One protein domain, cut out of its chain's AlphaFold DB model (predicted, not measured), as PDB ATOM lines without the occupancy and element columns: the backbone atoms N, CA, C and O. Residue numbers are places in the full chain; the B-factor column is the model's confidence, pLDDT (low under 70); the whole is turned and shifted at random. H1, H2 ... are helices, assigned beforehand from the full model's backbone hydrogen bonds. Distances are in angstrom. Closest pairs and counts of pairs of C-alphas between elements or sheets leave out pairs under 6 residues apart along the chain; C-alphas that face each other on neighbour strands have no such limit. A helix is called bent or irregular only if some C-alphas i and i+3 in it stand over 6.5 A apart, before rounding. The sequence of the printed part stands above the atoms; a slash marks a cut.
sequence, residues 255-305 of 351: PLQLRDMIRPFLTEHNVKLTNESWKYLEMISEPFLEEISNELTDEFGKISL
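Overview. This is residues 255 to 305 of the 351 residues of an uncharacterized protein of Vanderwaltozyma polyspora (strain ATCC 22028 / DSM 70294 / BCRC 21397 / CBS 2163 / NBRC 10782 / NRRL Y-8283 / UCD 57-17) (UniProt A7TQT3). One long helix, H2, makes most of the length, and a shorter, irregular helix, H1, stands crosswise near its first end, beginning near residues 278 to 282 of H2 and running away from it. The link of residues 269 to 274 folds back from the far end of H1 to the start of H2, and at the other end of H2 a tail without a named element, residues 296 to 305, makes a hook. The printed part has 51 residues with two named helices, H1 then H2, and no named strand; the class is all helix. The whole is only just loose, close to extended, with a radius of gyration of the C-alphas of 14.5 A and spans of 44 by 20 by 16 A.

Arrangement. H2, residues 275 to 295, and H1, residues 255 to 268, only just touch, with 3 pairs of C-alphas within 8 A. The closest are the C-alphas of Pro 255 and Glu 282, 7.1 A apart. H1 touches with residues 255 to 259 alone, and H2 with residues 278 to 282 alone. Their lines stand at 73 degrees, about perpendicular, though the line of H1 is a rough one. Residues 264 to 270, of which 264 to 268 belong to H1, stand free, as do residues 286 to 292 of H2. Of the O i to N i+4 pairs, 16 of 17 are within hydrogen-bond range in H2 and 7 of 10 in H1.

Along the chain. H2 measures 30.5 A from C-alpha 275 at (235.596, 103.396, 262.487) to C-alpha 295 at (249.306, 92.805, 237.426). H1 measures 20.9 A and begins with C-alpha 255 at (245.818, 98.213, 259.892). It is only just irregular: C-alphas 261 and 264 are 6.9 A apart.

Size, cuts and confidence. The two C-alphas farthest apart are those of Asn 270 and Phe 300, at 44.4 A. The printed part has no cut, and the link from H1 to H2, 6 residues, is short. The mean pLDDT of the printed part is 82.2; residues 255 to 256, 299 to 301 and 304 are under 70.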
ATOM      1  N   PRO A 255     246.813  97.225 260.335       55.53
ATOM      2  CA  PRO A 255     245.818  98.213 259.892       55.53
ATOM      3  C   PRO A 255     246.191  99.665 260.233       55.53
ATOM      4  O   PRO A 255     245.571 100.619 259.758       55.53
ATOM      5  N   LEU A 256     247.203  99.839 261.080       59.31
ATOM      6  CA  LEU A 256     247.775 101.109 261.491       59.31
ATOM      7  C   LEU A 256     248.517 101.808 260.342       59.31
ATOM      8  O   LEU A 256     248.356 103.014 260.184       59.31
ATOM      9  N   GLN A 257     249.224 101.072 259.476       75.19
ATOM     10  CA  GLN A 257     250.040 101.685 258.419       75.19
ATOM     11  C   GLN A 257     249.182 102.385 257.356       75.19
ATOM     12  O   GLN A 257     249.468 103.518 256.975       75.19
ATOM     13  N   LEU A 258     248.077 101.765 256.927       78.38
ATOM     14  CA  LEU A 258     247.145 102.380 255.973       78.38
ATOM     15  C   LEU A 258     246.492 103.640 256.555       78.38
ATOM     16  O   LEU A 258     246.340 104.654 255.872       78.38
ATOM     17  N   ARG A 259     246.131 103.584 257.843       82.12
ATOM     18  CA  ARG A 259     245.573 104.734 258.559       82.12
ATOM     19  C   ARG A 259     246.562 105.879 258.621       82.12
ATOM     20  O   ARG A 259     246.153 107.015 258.408       82.12
ATOM     21  N   ASP A 260     247.823 105.597 258.917       83.00
ATOM     22  CA  ASP A 260     248.854 106.620 259.038       83.00
ATOM     23  C   ASP A 260     249.240 107.209 257.674       83.00
ATOM     24  O   ASP A 260     249.408 108.422 257.584       83.00
ATOM     25  N   MET A 261     249.249 106.410 256.600       82.00
ATOM     26  CA  MET A 261     249.490 106.891 255.231       82.00
ATOM     27  C   MET A 261     248.372 107.803 254.703       82.00
ATOM     28  O   MET A 261     248.643 108.796 254.035       82.00
ATOM     29  N   ILE A 262     247.106 107.495 255.006       85.06
ATOM     30  CA  ILE A 262     245.952 108.233 254.457       85.06
ATOM     31  C   ILE A 262     245.535 109.413 255.356       85.06
ATOM     32  O   ILE A 262     244.882 110.357 254.901       85.06
ATOM     33  N   ARG A 263     245.924 109.417 256.638       85.88
ATOM     34  CA  ARG A 263     245.562 110.482 257.591       85.88
ATOM     35  C   ARG A 263     245.979 111.892 257.143       85.88
ATOM     36  O   ARG A 263     245.138 112.779 257.313       85.88
ATOM     37  N   PRO A 264     247.180 112.145 256.583       86.06
ATOM     38  CA  PRO A 264     247.557 113.472 256.094       86.06
ATOM     39  C   PRO A 264     246.569 113.993 255.047       86.06
ATOM     40  O   PRO A 264     246.020 115.079 255.217       86.06
ATOM     41  N   PHE A 265     246.237 113.161 254.057       86.31
ATOM     42  CA  PHE A 265     245.293 113.490 252.990       86.31
ATOM     43  C   PHE A 265     243.883 113.792 253.526       86.31
ATOM     44  O   PHE A 265     243.256 114.788 253.170       86.31
ATOM     45  N   LEU A 266     243.379 112.972 254.452       88.25
ATOM     46  CA  LEU A 266     242.069 113.211 255.070       88.25
ATOM     47  C   LEU A 266     242.044 114.489 255.912       88.25
ATOM     48  O   LEU A 266     241.015 115.162 255.980       88.25
ATOM     49  N   THR A 267     243.165 114.816 256.555       88.62
ATOM     50  CA  THR A 267     243.299 116.023 257.375       88.62
ATOM     51  C   THR A 267     243.309 117.268 256.496       88.62
ATOM     52  O   THR A 267     242.586 118.217 256.793       88.62
ATOM     53  N   GLU A 268     244.045 117.240 255.385       90.06
ATOM     54  CA  GLU A 268     244.075 118.316 254.389       90.06
ATOM     55  C   GLU A 268     242.678 118.600 253.816       90.06
ATOM     56  O   GLU A 268     242.239 119.750 253.750       90.06
ATOM     57  N   HIS A 269     241.921 117.547 253.507       90.00
ATOM     58  CA  HIS A 269     240.565 117.664 252.970       90.00
ATOM     59  C   HIS A 269     239.458 117.777 254.034       90.00
ATOM     60  O   HIS A 269     238.277 117.811 253.688       90.00
ATOM     61  N   ASN A 270     239.801 117.875 255.325       89.38
ATOM     62  CA  ASN A 270     238.855 117.948 256.449       89.38
ATOM     63  C   ASN A 270     237.827 116.793 256.501       89.38
ATOM     64  O   ASN A 270     236.708 116.956 256.998       89.38
ATOM     65  N   VAL A 271     238.198 115.608 256.016       90.44
ATOM     66  CA  VAL A 271     237.330 114.426 255.995       90.44
ATOM     67  C   VAL A 271     237.511 113.627 257.284       90.44
ATOM     68  O   VAL A 271     238.599 113.158 257.609       90.44
ATOM     69  N   LYS A 272     236.416 113.421 258.021       89.56
ATOM     70  CA  LYS A 272     236.393 112.566 259.214       89.56
ATOM     71  C   LYS A 272     235.808 111.205 258.857       89.56
ATOM     72  O   LYS A 272     234.608 111.092 258.630       89.56
ATOM     73  N   LEU A 273     236.651 110.178 258.830       85.62
ATOM     74  CA  LEU A 273     236.208 108.797 258.637       85.62
ATOM     75  C   LEU A 273     235.748 108.182 259.963       85.62
ATOM     76  O   LEU A 273     236.413 108.324 260.991       85.62
ATOM     77  N   THR A 274     234.620 107.473 259.936       90.88
ATOM     78  CA  THR A 274     234.160 106.666 261.073       90.88
ATOM     79  C   THR A 274     234.964 105.365 261.162       90.88
ATOM     80  O   THR A 274     235.597 104.935 260.196       90.88
ATOM     81  N   ASN A 275     234.931 104.695 262.319       86.56
ATOM     82  CA  ASN A 275     235.596 103.396 262.487       86.56
ATOM     83  C   ASN A 275     235.079 102.330 261.509       86.56
ATOM     84  O   ASN A 275     235.839 101.448 261.118       86.56
ATOM     85  N   GLU A 276     233.811 102.412 261.106       88.25
ATOM     86  CA  GLU A 276     233.237 101.523 260.095       88.25
ATOM     87  C   GLU A 276     233.818 101.821 258.712       88.25
ATOM     88  O   GLU A 276     234.278 100.901 258.046       88.25
ATOM     89  N   SER A 277     233.908 103.096 258.313       89.38
ATOM     90  CA  SER A 277     234.539 103.485 257.045       89.38
ATOM     91  C   SER A 277     236.003 103.055 256.963       89.38
ATOM     92  O   SER A 277     236.450 102.642 255.899       89.38
ATOM     93  N   TRP A 278     236.738 103.084 258.078       86.31
ATOM     94  CA  TRP A 278     238.105 102.559 258.125       86.31
ATOM     95  C   TRP A 278     238.171 101.052 257.880       86.31
ATOM     96  O   TRP A 278     239.055 100.606 257.157       86.31
ATOM     97  N   LYS A 279     237.237 100.274 258.444       86.75
ATOM     98  CA  LYS A 279     237.152  98.830 258.174       86.75
ATOM     99  C   LYS A 279     236.797  98.553 256.717       86.75
ATOM    100  O   LYS A 279     237.361  97.649 256.119       86.75
ATOM    101  N   TYR A 280     235.889  99.339 256.139       88.19
ATOM    102  CA  TYR A 280     235.569  99.231 254.716       88.19
ATOM    103  C   TYR A 280     236.768  99.570 253.832       88.19
ATOM    104  O   TYR A 280     237.024  98.861 252.867       88.19
ATOM    105  N   LEU A 281     237.528 100.611 254.174       87.12
ATOM    106  CA  LEU A 281     238.738 100.983 253.447       87.12
ATOM    107  C   LEU A 281     239.790  99.871 253.499       87.12
ATOM    108  O   LEU A 281     240.373  99.537 252.475       87.12
ATOM    109  N   GLU A 282     239.989  99.269 254.668       86.19
ATOM    110  CA  GLU A 282     240.882  98.124 254.851       86.19
ATOM    111  C   GLU A 282     240.437  96.931 253.993       86.19
ATOM    112  O   GLU A 282     241.224  96.419 253.197       86.19
ATOM    113  N   MET A 283     239.146  96.588 254.051       87.19
ATOM    114  CA  MET A 283     238.541  95.507 253.267       87.19
ATOM    115  C   MET A 283     238.647  95.727 251.750       87.19
ATOM    116  O   MET A 283     238.682  94.758 251.001       87.19
ATOM    117  N   ILE A 284     238.684  96.978 251.284       88.75
ATOM    118  CA  ILE A 284     238.865  97.314 249.861       88.75
ATOM    119  C   ILE A 284     240.352  97.355 249.483       88.75
ATOM    120  O   ILE A 284     240.718  96.977 248.372       88.75
ATOM    121  N   SER A 285     241.224  97.793 250.391       87.75
ATOM    122  CA  SER A 285     242.662  97.915 250.125       87.75
ATOM    123  C   SER A 285     243.352  96.566 249.922       87.75
ATOM    124  O   SER A 285     244.291  96.465 249.136       87.75
ATOM    125  N   GLU A 286     242.880  95.520 250.602       84.94
ATOM    126  CA  GLU A 286     243.434  94.175 250.490       84.94
ATOM    127  C   GLU A 286     243.291  93.577 249.079       84.94
ATOM    128  O   GLU A 286     244.335  93.287 248.484       84.94
ATOM    129  N   PRO A 287     242.076  93.463 248.500       88.00
ATOM    130  CA  PRO A 287     241.899  92.945 247.145       88.00
ATOM    131  C   PRO A 287     242.517  93.865 246.089       88.00
ATOM    132  O   PRO A 287     242.999  93.388 245.070       88.00
ATOM    133  N   PHE A 288     242.563  95.176 246.337       86.00
ATOM    134  CA  PHE A 288     243.228  96.117 245.438       86.00
ATOM    135  C   PHE A 288     244.741  95.873 245.350       86.00
ATOM    136  O   PHE A 288     245.315  95.858 244.263       86.00
ATOM    137  N   LEU A 289     245.401  95.637 246.487       84.50
ATOM    138  CA  LEU A 289     246.826  95.302 246.501       84.50
ATOM    139  C   LEU A 289     247.100  93.926 245.886       84.50
ATOM    140  O   LEU A 289     248.154  93.732 245.285       84.50
ATOM    141  N   GLU A 290     246.173  92.980 246.027       85.81
ATOM    142  CA  GLU A 290     246.250  91.690 245.340       85.81
ATOM    143  C   GLU A 290     246.124  91.862 243.819       85.81
ATOM    144  O   GLU A 290     246.915  91.284 243.075       85.81
ATOM    145  N   GLU A 291     245.212  92.717 243.346       86.25
ATOM    146  CA  GLU A 291     245.079  93.058 241.925       86.25
ATOM    147  C   GLU A 291     246.366  93.685 241.370       86.25
ATOM    148  O   GLU A 291     246.877  93.226 240.349       86.25
ATOM    149  N   ILE A 292     246.937  94.669 242.073       85.44
ATOM    150  CA  ILE A 292     248.218  95.289 241.697       85.44
ATOM    151  C   ILE A 292     249.343  94.256 241.671       85.44
ATOM    152  O   ILE A 292     250.146  94.241 240.741       85.44
ATOM    153  N   SER A 293     249.416  93.388 242.684       83.69
ATOM    154  CA  SER A 293     250.442  92.348 242.741       83.69
ATOM    155  C   SER A 293     250.334  91.428 241.533       83.69
ATOM    156  O   SER A 293     251.334  91.205 240.858       83.69
ATOM    157  N   ASN A 294     249.128  90.943 241.226       84.25
ATOM    158  CA  ASN A 294     248.874  90.063 240.087       84.25
ATOM    159  C   ASN A 294     249.233  90.730 238.755       84.25
ATOM    160  O   ASN A 294     249.788  90.081 237.877       84.25
ATOM    161  N   GLU A 295     248.980  92.029 238.624       81.00
ATOM    162  CA  GLU A 295     249.306  92.805 237.426       81.00
ATOM    163  C   GLU A 295     250.813  93.046 237.243       81.00
ATOM    164  O   GLU A 295     251.294  93.165 236.120       81.00
ATOM    165  N   LEU A 296     251.572  93.066 238.339       78.69
ATOM    166  CA  LEU A 296     253.035  93.160 238.322       78.69
ATOM    167  C   LEU A 296     253.726  91.788 238.271       78.69
ATOM    168  O   LEU A 296     254.960  91.713 238.230       78.69
ATOM    169  N   THR A 297     252.957  90.698 238.310       80.81
ATOM    170  CA  THR A 297     253.503  89.345 238.255       80.81
ATOM    171  C   THR A 297     253.687  88.925 236.799       80.81
ATOM    172  O   THR A 297     252.748  88.954 236.011       80.81
ATOM    173  N   ASP A 298     254.903  88.522 236.444       73.44
ATOM    174  CA  ASP A 298     255.231  87.992 235.120       73.44
ATOM    175  C   ASP A 298     254.622  86.589 234.911       73.44
ATOM    176  O   ASP A 298     254.206  85.931 235.870       73.44
ATOM    177  N   GLU A 299     254.648  86.074 233.677       67.94
ATOM    178  CA  GLU A 299     254.147  84.737 233.300       67.94
ATOM    179  C   GLU A 299     254.748  83.600 234.154       67.94
ATOM    180  O   GLU A 299     254.164  82.524 234.299       67.94
ATOM    181  N   PHE A 300     255.909  83.850 234.767       63.34
ATOM    182  CA  PHE A 300     256.624  82.926 235.649       63.34
ATOM    183  C   PHE A 300     256.251  83.041 237.136       63.34
ATOM    184  O   PHE A 300     256.897  82.408 237.972       63.34
ATOM    185  N   GLY A 301     255.254  83.851 237.500       68.12
ATOM    186  CA  GLY A 301     254.872  84.059 238.900       68.12
ATOM    187  C   GLY A 301     255.874  84.910 239.692       68.12
ATOM    188  O   GLY A 301     255.827  84.937 240.921       68.12
ATOM    189  N   LYS A 302     256.807  85.586 239.009       73.81
ATOM    190  CA  LYS A 302     257.792  86.481 239.624       73.81
ATOM    191  C   LYS A 302     257.366  87.925 239.407       73.81
ATOM    192  O   LYS A 302     257.066  88.310 238.283       73.81
ATOM    193  N   ILE A 303     257.388  88.729 240.465       71.31
ATOM    194  CA  ILE A 303     257.153  90.170 240.354       71.31
ATOM    195  C   ILE A 303     258.322  90.769 239.563       71.31
ATOM    196  O   ILE A 303     259.458  90.789 240.049       71.31
ATOM    197  N   SER A 304     258.058  91.198 238.330       69.50
ATOM    198  CA  SER A 304     259.033  91.897 237.494       69.50
ATOM    199  C   SER A 304     258.644  93.373 237.445       69.50
ATOM    200  O   SER A 304     257.678  93.781 236.807       69.50
ATOM    201  N   LEU A 305     259.363  94.181 238.222       72.69
ATOM    202  CA  LEU A 305     259.156  95.625 238.285       72.69
ATOM    203  C   LEU A 305     259.954  96.278 237.159       72.69
ATOM    204  O   LEU A 305     261.074  96.737 237.376       72.69
TER     205      LEU A 305